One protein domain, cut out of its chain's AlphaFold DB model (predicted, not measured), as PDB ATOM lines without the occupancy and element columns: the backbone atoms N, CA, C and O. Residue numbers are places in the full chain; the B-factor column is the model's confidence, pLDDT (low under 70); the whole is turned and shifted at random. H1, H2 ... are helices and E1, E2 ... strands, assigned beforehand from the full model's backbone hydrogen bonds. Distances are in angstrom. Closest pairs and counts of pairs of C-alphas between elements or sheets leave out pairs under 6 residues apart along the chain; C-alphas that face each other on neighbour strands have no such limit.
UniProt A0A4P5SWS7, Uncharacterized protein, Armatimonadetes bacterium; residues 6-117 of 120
ATOM      1  N   LYS A   6     106.307 -78.290 180.568       87.19
ATOM      2  CA  LYS A   6     107.493 -77.599 181.074       87.19
ATOM      3  C   LYS A   6     108.409 -78.583 181.770       87.19
ATOM      4  O   LYS A   6     107.966 -79.332 182.644       87.19
ATOM      5  N   TYR A   7     109.682 -78.524 181.416       88.19
ATOM      6  CA  TYR A   7     110.720 -79.381 181.955       88.19
ATOM      7  C   TYR A   7     111.821 -78.551 182.604       88.19
ATOM      8  O   TYR A   7     112.241 -77.523 182.074       88.19
ATOM      9  N   ALA A   8     112.303 -79.021 183.751       87.50
ATOM     10  CA  ALA A   8     113.554 -78.579 184.343       87.50
ATOM     11  C   ALA A   8     114.615 -79.639 184.049       87.50
ATOM     12  O   ALA A   8     114.453 -80.800 184.428       87.50
ATOM     13  N   VAL A   9     115.688 -79.230 183.380       89.69
ATOM     14  CA  VAL A   9     116.809 -80.088 182.995       89.69
ATOM     15  C   VAL A   9     118.049 -79.614 183.732       89.69
ATOM     16  O   VAL A   9     118.393 -78.438 183.663       89.69
ATOM     17  N   LEU A  10     118.712 -80.517 184.444       90.62
ATOM     18  CA  LEU A  10     120.005 -80.302 185.076       90.62
ATOM     19  C   LEU A  10     121.073 -80.988 184.230       90.62
ATOM     20  O   LEU A  10     121.057 -82.209 184.073       90.62
ATOM     21  N   LEU A  11     122.009 -80.200 183.724       92.44
ATOM     22  CA  LEU A  11     123.150 -80.645 182.942       92.44
ATOM     23  C   LEU A  11     124.418 -80.591 183.788       92.44
ATOM     24  O   LEU A  11     124.532 -79.794 184.726       92.44
ATOM     25  N   TYR A  12     125.362 -81.445 183.427       92.50
ATOM     26  CA  TYR A  12     126.694 -81.505 183.991       92.50
ATOM     27  C   TYR A  12     127.723 -81.370 182.873       92.50
ATOM     28  O   TYR A  12     127.713 -82.166 181.933       92.50
ATOM     29  N   GLY A  13     128.576 -80.357 182.986       92.31
ATOM     30  CA  GLY A  13     129.735 -80.159 182.130       92.31
ATOM     31  C   GLY A  13     131.016 -80.548 182.862       92.31
ATOM     32  O   GLY A  13     131.181 -80.196 184.028       92.31
ATOM     33  N   SER A  14     131.926 -81.244 182.189       92.50
ATOM     34  CA  SER A  14     133.261 -81.594 182.692       92.50
ATOM     35  C   SER A  14     134.313 -81.443 181.604       92.50
ATOM     36  O   SER A  14     133.972 -81.408 180.420       92.50
ATOM     37  N   ASN A  15     135.585 -81.387 181.997       92.12
ATOM     38  CA  ASN A  15     136.707 -81.165 181.097       92.12
ATOM     39  C   ASN A  15     136.619 -79.837 180.325       92.12
ATOM     40  O   ASN A  15     136.999 -79.772 179.162       92.12
ATOM     41  N   TYR A  16     136.100 -78.771 180.938       92.12
ATOM     42  CA  TYR A  16     136.056 -77.453 180.302       92.12
ATOM     43  C   TYR A  16     137.293 -76.648 180.684       92.12
ATOM     44  O   TYR A  16     137.413 -76.189 181.817       92.12
ATOM     45  N   LEU A  17     138.208 -76.438 179.741       92.62
ATOM     46  CA  LEU A  17     139.317 -75.508 179.911       92.62
ATOM     47  C   LEU A  17     138.803 -74.098 179.613       92.62
ATOM     48  O   LEU A  17     138.571 -73.763 178.455       92.62
ATOM     49  N   LEU A  18     138.589 -73.284 180.648       90.06
ATOM     50  CA  LEU A  18     137.981 -71.959 180.507       90.06
ATOM     51  C   LEU A  18     138.963 -70.851 180.858       90.06
ATOM     52  O   LEU A  18     139.624 -70.915 181.894       90.06
ATOM     53  N   SER A  19     138.983 -69.808 180.032       88.25
ATOM     54  CA  SER A  19     139.576 -68.510 180.355       88.25
ATOM     55  C   SER A  19     138.469 -67.553 180.803       88.25
ATOM     56  O   SER A  19     137.512 -67.339 180.055       88.25
ATOM     57  N   LYS A  20     138.601 -66.974 182.002       82.31
ATOM     58  CA  LYS A  20     137.675 -65.980 182.576       82.31
ATOM     59  C   LYS A  20     138.440 -64.700 182.897       82.31
ATOM     60  O   LYS A  20     139.532 -64.786 183.435       82.31
ATOM     61  N   ASP A  21     137.891 -63.536 182.555       77.88
ATOM     62  CA  ASP A  21     138.374 -62.219 183.018       77.88
ATOM     63  C   ASP A  21     139.902 -61.974 182.897       77.88
ATOM     64  O   ASP A  21     140.513 -61.327 183.745       77.88
ATOM     65  N   ASN A  22     140.525 -62.455 181.811       73.81
ATOM     66  CA  ASN A  22     141.979 -62.413 181.549       73.81
ATOM     67  C   ASN A  22     142.862 -63.237 182.511       73.81
ATOM     68  O   ASN A  22     144.080 -63.048 182.545       73.81
ATOM     69  N   GLU A  23     142.285 -64.163 183.274       83.56
ATOM     70  CA  GLU A  23     143.042 -65.155 184.034       83.56
ATOM     71  C   GLU A  23     143.563 -66.289 183.130       83.56
ATOM     72  O   GLU A  23     142.965 -66.582 182.091       83.56
ATOM     73  N   PRO A  24     144.664 -66.967 183.517       87.38
ATOM     74  CA  PRO A  24     145.126 -68.160 182.817       87.38
ATOM     75  C   PRO A  24     144.021 -69.226 182.738       87.38
ATOM     76  O   PRO A  24     143.331 -69.434 183.741       87.38
ATOM     77  N   PRO A  25     143.880 -69.944 181.606       90.50
ATOM     78  CA  PRO A  25     142.876 -70.988 181.473       90.50
ATOM     79  C   PRO A  25     143.004 -72.066 182.555       90.50
ATOM     80  O   PRO A  25     144.108 -72.537 182.845       90.50
ATOM     81  N   ARG A  26     141.875 -72.494 183.125       90.69
ATOM     82  CA  ARG A  26     141.808 -73.571 184.130       90.69
ATOM     83  C   ARG A  26     140.752 -74.605 183.770       90.69
ATOM     84  O   ARG A  26     139.789 -74.285 183.075       90.69
ATOM     85  N   LYS A  27     140.946 -75.850 184.222       91.00
ATOM     86  CA  LYS A  27     139.963 -76.925 184.037       91.00
ATOM     87  C   LYS A  27     138.840 -76.796 185.060       91.00
ATOM     88  O   LYS A  27     139.067 -76.878 186.267       91.00
ATOM     89  N   TYR A  28     137.629 -76.639 184.550       90.25
ATOM     90  CA  TYR A  28     136.405 -76.548 185.316       90.25
ATOM     91  C   TYR A  28     135.462 -77.694 184.978       90.25
ATOM     92  O   TYR A  28     135.352 -78.149 183.837       90.25
ATOM     93  N   ALA A  29     134.680 -78.051 185.985       90.75
ATOM     94  CA  ALA A  29     133.408 -78.716 185.811       90.75
ATOM     95  C   ALA A  29     132.289 -77.789 186.301       90.75
ATOM     96  O   ALA A  29     132.507 -76.856 187.080       90.75
ATOM     97  N   PHE A  30     131.070 -78.010 185.822       90.00
ATOM     98  CA  PHE A  30     129.928 -77.207 186.227       90.00
ATOM     99  C   PHE A  30     128.626 -77.982 186.213       90.00
ATOM    100  O   PHE A  30     128.432 -78.940 185.468       90.00
ATOM    101  N   PHE A  31     127.680 -77.487 187.002       89.69
ATOM    102  CA  PHE A  31     126.272 -77.787 186.801       89.69
ATOM    103  C   PHE A  31     125.556 -76.585 186.241       89.69
ATOM    104  O   PHE A  31     125.821 -75.455 186.646       89.69
ATOM    105  N   VAL A  32     124.598 -76.845 185.365       88.88
ATOM    106  CA  VAL A  32     123.722 -75.809 184.841       88.88
ATOM    107  C   VAL A  32     122.316 -76.351 184.714       88.88
ATOM    108  O   VAL A  32     122.124 -77.476 184.258       88.88
ATOM    109  N   TRP A  33     121.317 -75.576 185.129       87.44
ATOM    110  CA  TRP A  33     119.929 -75.952 184.885       87.44
ATOM    111  C   TRP A  33     119.256 -75.052 183.853       87.44
ATOM    112  O   TRP A  33     119.498 -73.843 183.773       87.44
ATOM    113  N   ARG A  34     118.392 -75.667 183.044       86.88
ATOM    114  CA  ARG A  34     117.601 -75.020 182.001       86.88
ATOM    115  C   ARG A  34     116.143 -75.413 182.150       86.88
ATOM    116  O   ARG A  34     115.819 -76.584 182.331       86.88
ATOM    117  N   CYS A  35     115.274 -74.414 182.055       86.75
ATOM    118  CA  CYS A  35     113.845 -74.635 181.908       86.75
ATOM    119  C   CYS A  35     113.479 -74.523 180.434       86.75
ATOM    120  O   CYS A  35     113.818 -73.539 179.767       86.75
ATOM    121  N   VAL A  36     112.819 -75.557 179.931       87.81
ATOM    122  CA  VAL A  36     112.450 -75.681 178.523       87.81
ATOM    123  C   VAL A  36     110.997 -76.117 178.410       87.81
ATOM    124  O   VAL A  36     110.456 -76.794 179.286       87.81
ATOM    125  N   GLU A  37     110.371 -75.692 177.327       89.62
ATOM    126  CA  GLU A  37     109.053 -76.139 176.906       89.62
ATOM    127  C   GLU A  37     109.255 -77.189 175.811       89.62
ATOM    128  O   GLU A  37     110.032 -76.955 174.887       89.62
ATOM    129  N   ALA A  38     108.634 -78.358 175.965       91.44
ATOM    130  CA  ALA A  38     108.775 -79.489 175.049       91.44
ATOM    131  C   ALA A  38     107.545 -80.407 175.129       91.44
ATOM    132  O   ALA A  38     106.814 -80.400 176.123       91.44
ATOM    133  N   ASP A  39     107.332 -81.240 174.116       91.69
ATOM    134  CA  ASP A  39     106.270 -82.247 174.101       91.69
ATOM    135  C   ASP A  39     106.670 -83.526 174.852       91.69
ATOM    136  O   ASP A  39     105.811 -84.304 175.283       91.69
ATOM    137  N   SER A  40     107.975 -83.754 175.031       91.75
ATOM    138  CA  SER A  40     108.505 -84.944 175.694       91.75
ATOM    139  C   SER A  40     109.772 -84.679 176.505       91.75
ATOM    140  O   SER A  40     110.490 -83.703 176.292       91.75
ATOM    141  N   ARG A  41     110.092 -85.616 177.408       92.62
ATOM    142  CA  ARG A  41     111.346 -85.615 178.173       92.62
ATOM    143  C   ARG A  41     112.580 -85.617 177.263       92.62
ATOM    144  O   ARG A  41     113.503 -84.855 177.512       92.62
ATOM    145  N   ALA A  42     112.589 -86.450 176.224       94.75
ATOM    146  CA  ALA A  42     113.737 -86.580 175.323       94.75
ATOM    147  C   ALA A  42     113.975 -85.295 174.514       94.75
ATOM    148  O   ALA A  42     115.107 -84.862 174.329       94.75
ATOM    149  N   GLU A  43     112.896 -84.644 174.086       94.69
ATOM    150  CA  GLU A  43     112.978 -83.347 173.421       94.69
ATOM    151  C   GLU A  43     113.464 -82.249 174.379       94.69
ATOM    152  O   GLU A  43     114.320 -81.446 174.013       94.69
ATOM    153  N   ALA A  44     112.997 -82.248 175.632       93.00
ATOM    154  CA  ALA A  44     113.487 -81.318 176.645       93.00
ATOM    155  C   ALA A  44     114.999 -81.453 176.888       93.00
ATOM    156  O   ALA A  44     115.698 -80.447 177.014       93.00
ATOM    157  N   GLU A  45     115.505 -82.686 176.933       94.81
ATOM    158  CA  GLU A  45     116.936 -82.981 177.043       94.81
ATOM    159  C   GLU A  45     117.722 -82.383 175.871       94.81
ATOM    160  O   GLU A  45     118.681 -81.643 176.095       94.81
ATOM    161  N   ALA A  46     117.273 -82.637 174.640       95.44
ATOM    162  CA  ALA A  46     117.916 -82.129 173.431       95.44
ATOM    163  C   ALA A  46     117.951 -80.591 173.393       95.44
ATOM    164  O   ALA A  46     119.014 -80.005 173.187       95.44
ATOM    165  N   ILE A  47     116.822 -79.929 173.676       93.75
ATOM    166  CA  ILE A  47     116.737 -78.459 173.703       93.75
ATOM    167  C   ILE A  47     117.665 -77.882 174.777       93.75
ATOM    168  O   ILE A  47     118.328 -76.868 174.554       93.75
ATOM    169  N   ALA A  48     117.708 -78.492 175.964       92.19
ATOM    170  CA  ALA A  48     118.549 -78.007 177.052       92.19
ATOM    171  C   ALA A  48     120.044 -78.129 176.728       92.19
ATOM    172  O   ALA A  48     120.783 -77.177 176.987       92.19
ATOM    173  N   LEU A  49     120.472 -79.265 176.161       93.94
ATOM    174  CA  LEU A  49     121.852 -79.482 175.716       93.94
ATOM    175  C   LEU A  49     122.249 -78.453 174.660       93.94
ATOM    176  O   LEU A  49     123.243 -77.750 174.841       93.94
ATOM    177  N   GLN A  50     121.425 -78.310 173.620       92.19
ATOM    178  CA  GLN A  50     121.677 -77.367 172.538       92.19
ATOM    179  C   GLN A  50     121.810 -75.932 173.066       92.19
ATOM    180  O   GLN A  50     122.757 -75.237 172.725       92.19
ATOM    181  N   ARG A  51     120.930 -75.491 173.975       89.12
ATOM    182  CA  ARG A  51     121.002 -74.131 174.543       89.12
ATOM    183  C   ARG A  51     122.311 -73.828 175.266       89.12
ATOM    184  O   ARG A  51     122.723 -72.676 175.285       89.12
ATOM    185  N   VAL A  52     122.918 -74.815 175.921       88.81
ATOM    186  CA  VAL A  52     124.206 -74.631 176.609       88.81
ATOM    187  C   VAL A  52     125.371 -74.642 175.624       88.81
ATOM    188  O   VAL A  52     126.353 -73.946 175.853       88.81
ATOM    189  N   GLN A  53     125.257 -75.394 174.529       86.81
ATOM    190  CA  GLN A  53     126.257 -75.420 173.460       86.81
ATOM    191  C   GLN A  53     126.241 -74.137 172.620       86.81
ATOM    192  O   GLN A  53     127.303 -73.585 172.351       86.81
ATOM    193  N   ASP A  54     125.055 -73.646 172.255       82.19
ATOM    194  CA  ASP A  54     124.881 -72.442 171.430       82.19
ATOM    195  C   ASP A  54     125.199 -71.157 172.212       82.19
ATOM    196  O   ASP A  54     125.685 -70.179 171.646       82.19
ATOM    197  N   TYR A  55     124.924 -71.164 173.521       72.44
ATOM    198  CA  TYR A  55     125.110 -70.022 174.416       72.44
ATOM    199  C   TYR A  55     125.835 -70.467 175.697       72.44
ATOM    200  O   TYR A  55     125.211 -70.593 176.769       72.44
ATOM    201  N   PRO A  56     127.155 -70.739 175.613       73.12
ATOM    202  CA  PRO A  56     127.981 -70.837 176.809       73.12
ATOM    203  C   PRO A  56     127.887 -69.518 177.587       73.12
ATOM    204  O   PRO A  56     127.495 -68.489 177.045       73.12
ATOM    205  N   GLU A  57     128.178 -69.544 178.885       74.56
ATOM    206  CA  GLU A  57     128.116 -68.323 179.695       74.56
ATOM    207  C   GLU A  57     128.982 -67.211 179.077       74.56
ATOM    208  O   GLU A  57     130.166 -67.432 178.836       74.56
ATOM    209  N   ASP A  58     128.388 -66.032 178.845       65.81
ATOM    210  CA  ASP A  58     128.951 -64.945 178.020       65.81
ATOM    211  C   ASP A  58     130.366 -64.490 178.431       65.81
ATOM    212  O   ASP A  58     131.089 -63.894 177.635       65.81
ATOM    213  N   SER A  59     130.776 -64.753 179.673       71.25
ATOM    214  CA  SER A  59     132.090 -64.389 180.216       71.25
ATOM    215  C   SER A  59     133.176 -65.462 180.050       71.25
ATOM    216  O   SER A  59     134.307 -65.246 180.486       71.25
ATOM    217  N   CYS A  60     132.864 -66.616 179.453       76.38
ATOM    218  CA  CYS A  60     133.776 -67.757 179.364       76.38
ATOM    219  C   CYS A  60     134.227 -68.029 177.928       76.38
ATOM    220  O   CYS A  60     133.407 -68.230 177.035       76.38
ATOM    221  N   VAL A  61     135.540 -68.158 177.727       84.50
ATOM    222  CA  VAL A  61     136.108 -68.694 176.481       84.50
ATOM    223  C   VAL A  61     136.507 -70.147 176.705       84.50
ATOM    224  O   VAL A  61     137.287 -70.433 177.612       84.50
ATOM    225  N   ILE A  62     135.980 -71.055 175.880       88.25
ATOM    226  CA  ILE A  62     136.385 -72.465 175.864       88.25
ATOM    227  C   ILE A  62     137.704 -72.569 175.094       88.25
ATOM    228  O   ILE A  62     137.771 -72.230 173.915       88.25
ATOM    229  N   CYS A  63     138.750 -73.026 175.773       90.44
ATOM    230  CA  CYS A  63     140.119 -73.108 175.264       90.44
ATOM    231  C   CYS A  63     140.578 -74.551 174.997       90.44
ATOM    232  O   CYS A  63     141.765 -74.774 174.767       90.44
ATOM    233  N   ASN A  64     139.675 -75.532 175.086       92.00
ATOM    234  CA  ASN A  64     139.977 -76.936 174.813       92.00
ATOM    235  C   ASN A  64     140.562 -77.134 173.405       92.00
ATOM    236  O   ASN A  64     140.095 -76.528 172.441       92.00
ATOM    237  N   ALA A  65     141.557 -78.018 173.294       90.75
ATOM    238  CA  ALA A  65     142.023 -78.522 172.007       90.75
ATOM    239  C   ALA A  65     141.000 -79.506 171.413       90.75
ATOM    240  O   ALA A  65     140.193 -80.084 172.145       90.75
ATOM    241  N   GLU A  66     141.044 -79.727 170.097       89.19
ATOM    242  CA  GLU A  66     140.126 -80.661 169.425       89.19
ATOM    243  C   GLU A  66     140.234 -82.092 169.983       89.19
ATOM    244  O   GLU A  66     139.217 -82.768 170.156       89.19
ATOM    245  N   ASP A  67     141.445 -82.536 170.334       92.25
ATOM    246  CA  ASP A  67     141.715 -83.856 170.910       92.25
ATOM    247  C   ASP A  67     141.392 -83.977 172.415       92.25
ATOM    248  O   ASP A  67     141.374 -85.091 172.937       92.25
ATOM    249  N   ASP A  68     141.060 -82.872 173.097       90.94
ATOM    250  CA  ASP A  68     140.652 -82.830 174.515       90.94
ATOM    251  C   ASP A  68     139.276 -82.159 174.664       90.94
ATOM    252  O   ASP A  68     139.105 -81.177 175.390       90.94
ATOM    253  N   SER A  69     138.289 -82.661 173.919       89.94
ATOM    254  CA  SER A  69     136.946 -82.073 173.863       89.94
ATOM    255  C   SER A  69     136.238 -82.068 175.236       89.94
ATOM    256  O   SER A  69     136.300 -83.058 175.978       89.94
ATOM    257  N   PRO A  70     135.519 -80.983 175.589       92.94
ATOM    258  CA  PRO A  70     134.717 -80.939 176.805       92.94
ATOM    259  C   PRO A  70     133.503 -81.872 176.698       92.94
ATOM    260  O   PRO A  70     132.997 -82.151 175.610       92.94
ATOM    261  N   VAL A  71     132.996 -82.329 177.843       92.19
ATOM    262  CA  VAL A  71     131.856 -83.252 177.914       92.19
ATOM    263  C   VAL A  71     130.674 -82.557 178.570       92.19
ATOM    264  O   VAL A  71     130.789 -82.058 179.685       92.19
ATOM    265  N   LEU A  72     129.516 -82.581 177.909       93.50
ATOM    266  CA  LEU A  72     128.246 -82.104 178.453       93.50
ATOM    267  C   LEU A  72     127.230 -83.242 178.455       93.50
ATOM    268  O   LEU A  72     126.975 -83.854 177.420       93.50
ATOM    269  N   GLN A  73     126.622 -83.506 179.608       94.00
ATOM    270  CA  GLN A  73     125.649 -84.583 179.764       94.00
ATOM    271  C   GLN A  73     124.440 -84.171 180.598       94.00
ATOM    272  O   GLN A  73     124.508 -83.294 181.463       94.00
ATOM    273  N   VAL A  74     123.319 -84.846 180.360       93.94
ATOM    274  CA  VAL A  74     122.116 -84.713 181.182       93.94
ATOM    275  C   VAL A  74     122.314 -85.469 182.489       93.94
ATOM    276  O   VAL A  74     122.626 -86.655 182.488       93.94
ATOM    277  N   ASN A  75     122.097 -84.792 183.613       92.00
ATOM    278  CA  ASN A  75     122.192 -85.393 184.940       92.00
ATOM    279  C   ASN A  75     120.816 -85.607 185.605       92.00
ATOM    280  O   ASN A  75     120.646 -86.588 186.324       92.00
ATOM    281  N   ASP A  76     119.835 -84.718 185.408       89.81
ATOM    282  CA  ASP A  76     118.453 -84.925 185.886       89.81
ATOM    283  C   ASP A  76     117.447 -84.193 184.983       89.81
ATOM    284  O   ASP A  76     117.756 -83.138 184.434       89.81
ATOM    285  N   VAL A  77     116.233 -84.731 184.849       89.75
ATOM    286  CA  VAL A  77     115.129 -84.097 184.110       89.75
ATOM    287  C   VAL A  77     113.828 -84.362 184.821       89.75
ATOM    288  O   VAL A  77     113.527 -85.497 185.208       89.75
ATOM    289  N   ARG A  78     113.023 -83.313 184.948       86.31
ATOM    290  CA  ARG A  78     111.752 -83.378 185.652       86.31
ATOM    291  C   ARG A  78     110.678 -82.574 184.920       86.31
ATOM    292  O   ARG A  78     110.957 -81.492 184.413       86.31
ATOM    293  N   GLU A  79     109.460 -83.105 184.894       85.19
ATOM    294  CA  GLU A  79     108.269 -82.504 184.272       85.19
ATOM    295  C   GLU A  79     107.445 -81.734 185.320       85.19
ATOM    296  O   GLU A  79     107.344 -82.185 186.459       85.19
ATOM    297  N   GLY A  80     106.826 -80.612 184.933       70.12
ATOM    298  CA  GLY A  80     105.792 -79.944 185.736       70.12
ATOM    299  C   GLY A  80     106.181 -78.617 186.397       70.12
ATOM    300  O   GLY A  80     105.596 -78.273 187.420       70.12
ATOM    301  N   TYR A  81     107.129 -77.849 185.845       61.97
ATOM    302  CA  TYR A  81     107.619 -76.624 186.508       61.97
ATOM    303  C   TYR A  81     107.168 -75.316 185.868       61.97
ATOM    304  O   TYR A  81     107.390 -75.067 184.685       61.97
ATOM    305  N   GLY A  82     106.596 -74.436 186.689       49.94
ATOM    306  CA  GLY A  82     106.294 -73.051 186.344       49.94
ATOM    307  C   GLY A  82     107.484 -72.123 186.606       49.94
ATOM    308  O   GLY A  82     107.954 -72.024 187.732       49.94
ATOM    309  N   ALA A  83     107.947 -71.434 185.561       51.50
ATOM    310  CA  ALA A  83     108.682 -70.159 185.604       51.50
ATOM    311  C   ALA A  83     109.926 -70.036 186.517       51.50
ATOM    312  O   ALA A  83     110.323 -68.921 186.853       51.50
ATOM    313  N   LEU A  84     110.588 -71.130 186.899       54.66
ATOM    314  CA  LEU A  84     111.843 -71.038 187.646       54.66
ATOM    315  C   LEU A  84     112.999 -70.698 186.716       54.66
ATOM    316  O   LEU A  84     113.651 -71.570 186.150       54.66
ATOM    317  N   GLN A  85     113.286 -69.408 186.596       56.97
ATOM    318  CA  GLN A  85     114.610 -68.999 186.159       56.97
ATOM    319  C   GLN A  85     115.607 -69.239 187.306       56.97
ATOM    320  O   GLN A  85     115.317 -68.880 188.453       56.97
ATOM    321  N   PRO A  86     116.773 -69.864 187.048       57.75
ATOM    322  CA  PRO A  86     117.900 -69.747 187.966       57.75
ATOM    323  C   PRO A  86     118.115 -68.284 188.375       57.75
ATOM    324  O   PRO A  86     118.025 -67.420 187.505       57.75
ATOM    325  N   PRO A  87     118.472 -67.964 189.632       56.09
ATOM    326  CA  PRO A  87     119.153 -66.702 189.882       56.09
ATOM    327  C   PRO A  87     120.458 -66.665 189.064       56.09
ATOM    328  O   PRO A  87     121.263 -67.597 189.139       56.09
ATOM    329  N   GLY A  88     120.662 -65.594 188.292       68.56
ATOM    330  CA  GLY A  88     121.833 -65.425 187.424       68.56
ATOM    331  C   GLY A  88     121.821 -66.334 186.186       68.56
ATOM    332  O   GLY A  88     120.766 -66.656 185.648       68.56
ATOM    333  N   SER A  89     123.003 -66.764 185.735       75.62
ATOM    334  CA  SER A  89     123.191 -67.596 184.530       75.62
ATOM    335  C   SER A  89     122.767 -69.069 184.719       75.62
ATOM    336  O   SER A  89     122.621 -69.835 183.757       75.62
ATOM    337  N   GLY A  90     122.562 -69.482 185.974       79.44
ATOM    338  CA  GLY A  90     122.251 -70.856 186.366       79.44
ATOM    339  C   GLY A  90     123.436 -71.815 186.346       79.44
ATOM    340  O   GLY A  90     123.231 -72.992 186.636       79.44
ATOM    341  N   TYR A  91     124.640 -71.333 186.030       85.25
ATOM    342  CA  TYR A  91     125.867 -72.113 186.122       85.25
ATOM    343  C   TYR A  91     126.418 -72.112 187.549       85.25
ATOM    344  O   TYR A  91     126.363 -71.117 188.275       85.25
ATOM    345  N   ILE A  92     126.975 -73.247 187.951       86.44
ATOM    346  CA  ILE A  92     127.728 -73.407 189.190       86.44
ATOM    347  C   ILE A  92     129.014 -74.140 188.830       86.44
ATOM    348  O   ILE A  92     128.996 -75.361 188.674       86.44
ATOM    349  N   TYR A  93     130.100 -73.382 188.689       86.25
ATOM    350  CA  TYR A  93     131.433 -73.904 188.388       86.25
ATOM    351  C   TYR A  93     132.162 -74.353 189.645       86.25
ATOM    352  O   TYR A  93     131.935 -73.825 190.737       86.25
ATOM    353  N   TYR A  94     133.077 -75.290 189.455       86.56
ATOM    354  CA  TYR A  94     134.102 -75.669 190.410       86.56
ATOM    355  C   TYR A  94     135.340 -76.150 189.648       86.56
ATOM    356  O   TYR A  94     135.222 -76.657 188.529       86.56
ATOM    357  N   ASP A  95     136.520 -75.950 190.225       86.94
ATOM    358  CA  ASP A  95     137.767 -76.463 189.664       86.94
ATOM    359  C   ASP A  95     137.718 -77.997 189.641       86.94
ATOM    360  O   ASP A  95     137.411 -78.640 190.644       86.94
ATOM    361  N   GLU A  96     137.988 -78.601 188.484       81.56
ATOM    362  CA  GLU A  96     137.868 -80.058 188.310       81.56
ATOM    363  C   GLU A  96     138.974 -80.828 189.050       81.56
ATOM    364  O   GLU A  96     138.814 -82.003 189.375       81.56
ATOM    365  N   GLY A  97     140.085 -80.149 189.352       75.56
ATOM    366  CA  GLY A  97     141.168 -80.677 190.183       75.56
ATOM    367  C   GLY A  97     140.886 -80.636 191.687       75.56
ATOM    368  O   GLY A  97     141.626 -81.266 192.442       75.56
ATOM    369  N   ASP A  98     139.840 -79.929 192.123       76.94
ATOM    370  CA  ASP A  98     139.440 -79.860 193.526       76.94
ATOM    371  C   ASP A  98     138.319 -80.857 193.823       76.94
ATOM    372  O   ASP A  98     137.350 -81.006 193.071       76.94
ATOM    373  N   GLU A  99     138.415 -81.533 194.970       67.88
ATOM    374  CA  GLU A  99     137.317 -82.372 195.429       67.88
ATOM    375  C   GLU A  99     136.124 -81.463 195.775       67.88
ATOM    376  O   GLU A  99     136.244 -80.577 196.634       67.88
ATOM    377  N   PRO A 100     134.953 -81.650 195.139       68.88
ATOM    378  CA  PRO A 100     133.793 -80.840 195.457       68.88
ATOM    379  C   PRO A 100     133.461 -81.013 196.946       68.88
ATOM    380  O   PRO A 100     133.520 -82.134 197.462       68.88
ATOM    381  N   PRO A 101     133.061 -79.941 197.659       72.81
ATOM    382  CA  PRO A 101     132.819 -80.006 199.094       72.81
ATOM    383  C   PRO A 101     131.898 -81.171 199.455       72.81
ATOM    384  O   PRO A 101     130.903 -81.422 198.768       72.81
ATOM    385  N   LYS A 102     132.176 -81.873 200.557       75.12
ATOM    386  CA  LYS A 102     131.368 -83.031 200.965       75.12
ATOM    387  C   LYS A 102     129.874 -82.682 200.993       75.12
ATOM    388  O   LYS A 102     129.432 -81.764 201.681       75.12
ATOM    389  N   GLY A 103     129.077 -83.433 200.229       76.19
ATOM    390  CA  GLY A 103     127.633 -83.211 200.109       76.19
ATOM    391  C   GLY A 103     127.221 -82.082 199.157       76.19
ATOM    392  O   GLY A 103     126.031 -81.770 199.095       76.19
ATOM    393  N   PHE A 104     128.146 -81.500 198.387       77.12
ATOM    394  CA  PHE A 104     127.869 -80.481 197.372       77.12
ATOM    395  C   PHE A 104     126.802 -80.951 196.383       77.12
ATOM    396  O   PHE A 104     125.762 -80.306 196.263       77.12
ATOM    397  N   PHE A 105     126.973 -82.131 195.781       74.19
ATOM    398  CA  PHE A 105     125.988 -82.697 194.852       74.19
ATOM    399  C   PHE A 105     124.636 -82.971 195.519       74.19
ATOM    400  O   PHE A 105     123.588 -82.742 194.921       74.19
ATOM    401  N   ALA A 106     124.628 -83.412 196.781       76.00
ATOM    402  CA  ALA A 106     123.390 -83.615 197.529       76.00
ATOM    403  C   ALA A 106     122.678 -82.280 197.807       76.00
ATOM    404  O   ALA A 106     121.456 -82.186 197.683       76.00
ATOM    405  N   LYS A 107     123.429 -81.225 198.142       77.12
ATOM    406  CA  LYS A 107     122.912 -79.867 198.350       77.12
ATOM    407  C   LYS A 107     122.428 -79.249 197.043       77.12
ATOM    408  O   LYS A 107     121.381 -78.609 197.044       77.12
ATOM    409  N   LEU A 108     123.138 -79.480 195.944       76.00
ATOM    410  CA  LEU A 108     122.760 -79.063 194.601       76.00
ATOM    411  C   LEU A 108     121.469 -79.754 194.165       76.00
ATOM    412  O   LEU A 108     120.513 -79.073 193.824       76.00
ATOM    413  N   ARG A 109     121.389 -81.084 194.277       71.88
ATOM    414  CA  ARG A 109     120.162 -81.841 193.997       71.88
ATOM    415  C   ARG A 109     119.017 -81.410 194.901       71.88
ATOM    416  O   ARG A 109     117.898 -81.299 194.430       71.88
ATOM    417  N   ARG A 110     119.269 -81.104 196.180       75.38
ATOM    418  CA  ARG A 110     118.254 -80.521 197.074       75.38
ATOM    419  C   ARG A 110     117.838 -79.120 196.648       75.38
ATOM    420  O   ARG A 110     116.667 -78.800 196.792       75.38
ATOM    421  N   ARG A 111     118.754 -78.281 196.158       71.56
ATOM    422  CA  ARG A 111     118.434 -76.955 195.612       71.56
ATOM    423  C   ARG A 111     117.624 -77.074 194.335       71.56
ATOM    424  O   ARG A 111     116.604 -76.418 194.258       71.56
ATOM    425  N   PHE A 112     118.013 -77.958 193.422       70.69
ATOM    426  CA  PHE A 112     117.240 -78.307 192.236       70.69
ATOM    427  C   PHE A 112     115.851 -78.809 192.646       70.69
ATOM    428  O   PHE A 112     114.858 -78.238 192.225       70.69
ATOM    429  N   SER A 113     115.773 -79.740 193.604       67.38
ATOM    430  CA  SER A 113     114.510 -80.231 194.161       67.38
ATOM    431  C   SER A 113     113.663 -79.145 194.831       67.38
ATOM    432  O   SER A 113     112.452 -79.131 194.676       67.38
ATOM    433  N   ARG A 114     114.254 -78.225 195.592       64.62
ATOM    434  CA  ARG A 114     113.507 -77.155 196.275       64.62
ATOM    435  C   ARG A 114     113.105 -76.032 195.334       64.62
ATOM    436  O   ARG A 114     112.023 -75.488 195.506       64.62
ATOM    437  N   ALA A 115     113.954 -75.713 194.362       56.44
ATOM    438  CA  ALA A 115     113.616 -74.846 193.248       56.44
ATOM    439  C   ALA A 115     112.389 -75.426 192.546       56.44
ATOM    440  O   ALA A 115     111.396 -74.735 192.424       56.44
ATOM    441  N   THR A 116     112.383 -76.730 192.263       50.81
ATOM    442  CA  THR A 116     111.243 -77.427 191.659       50.81
ATOM    443  C   THR A 116     109.992 -77.559 192.548       50.81
ATOM    444  O   THR A 116     108.920 -77.821 192.030       50.81
ATOM    445  N   LEU A 117     110.086 -77.398 193.874       47.25
ATOM    446  CA  LEU A 117     108.979 -77.657 194.817       47.25
ATOM    447  C   LEU A 117     108.291 -76.396 195.362       47.25
ATOM    448  O   LEU A 117     107.402 -76.518 196.200       47.25
TER     449      LEU A 117
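What this domain is: This is residues 6 to 117 of the 120 residues of an uncharacterized protein of Armatimonadetes bacterium (UniProt A0A4P5SWS7). A strongly twisted antiparallel sheet, built on the long hairpin E1 and E2, curls round helix H1 on one face, while helix H2 covers part of the opposite face more loosely. E4 and the short E3 line one side of E1, and E5 lies along the far side of E2. The printed part has 112 residues, with five named strands and two named helices in the order E1, E2, H1, E3, E4, E5, H2; the class is mixed, helices and strands. The whole is compact, with a radius of gyration of the C-alphas of 14.4 A and spans of 41 by 31 by 23 A.

How they stand to each other: The sheet is branched at E1, residues 6 to 20, which bends by 97 degrees at residue 17. On one side of E1 lies E2, residues 26 to 38, antiparallel at 158 degrees, with N 9 and O 34 2.8 A apart, within hydrogen-bond range. On the other side lie E4, residues 71 to 79, beside residues 6 to 14, and E3, residues 60 to 62, beside residues 17 to 20. Both are antiparallel to E1; N 10 and O 76 are 2.8 A apart, and N 19 and O 61 are 3.0 A apart. E5, residues 91 to 95, is the antiparallel neighbour of E2 on its other side, with N 92 and O 31 2.8 A apart. H1, residues 41 to 54, is on the sheet; its closest C-alphas to E2 are Ala 44 and Ala 38, 5.3 A apart, and to E4 Glu 45 and Val 74, 6.9 A apart. H2, residues 104 to 116, is on the opposite face at a height over the sheet of 9.5 A, over E1 and only just over E2, on which 3 of its 13 C-alphas fall. On the local plane H2 and E1 stand at 33 degrees, and H2 runs slantwise to the strands. H1 and H2 are apart. In both helices every O i to N i+4 pair is within hydrogen-bond range.

Where its parts are: E1 begins at C-alpha 6, (107.493, -77.599, 181.074), and is 32.4 A long. E2 is 34.8 A long and bends by 53 degrees at residue 35. H1, 20.1 A long, begins at C-alpha 41, (111.346, -85.615, 178.173). E3 measures 6.4 A, E4 24.4 A and E5 13.2 A. H2, 17.8 A long, ends at C-alpha 116, (111.243, -77.427, 191.659).

The domain as a whole: The C-alphas farthest apart are those of Pro 24 and Asp 39, 42.2 A. The printed part has no cut. The link from E4 to E5, 11 residues, is long. Mean pLDDT of the printed part is 82.2; residue 58 and residues 81 to 88, 99 to 100 and 113 to 117 are under 70.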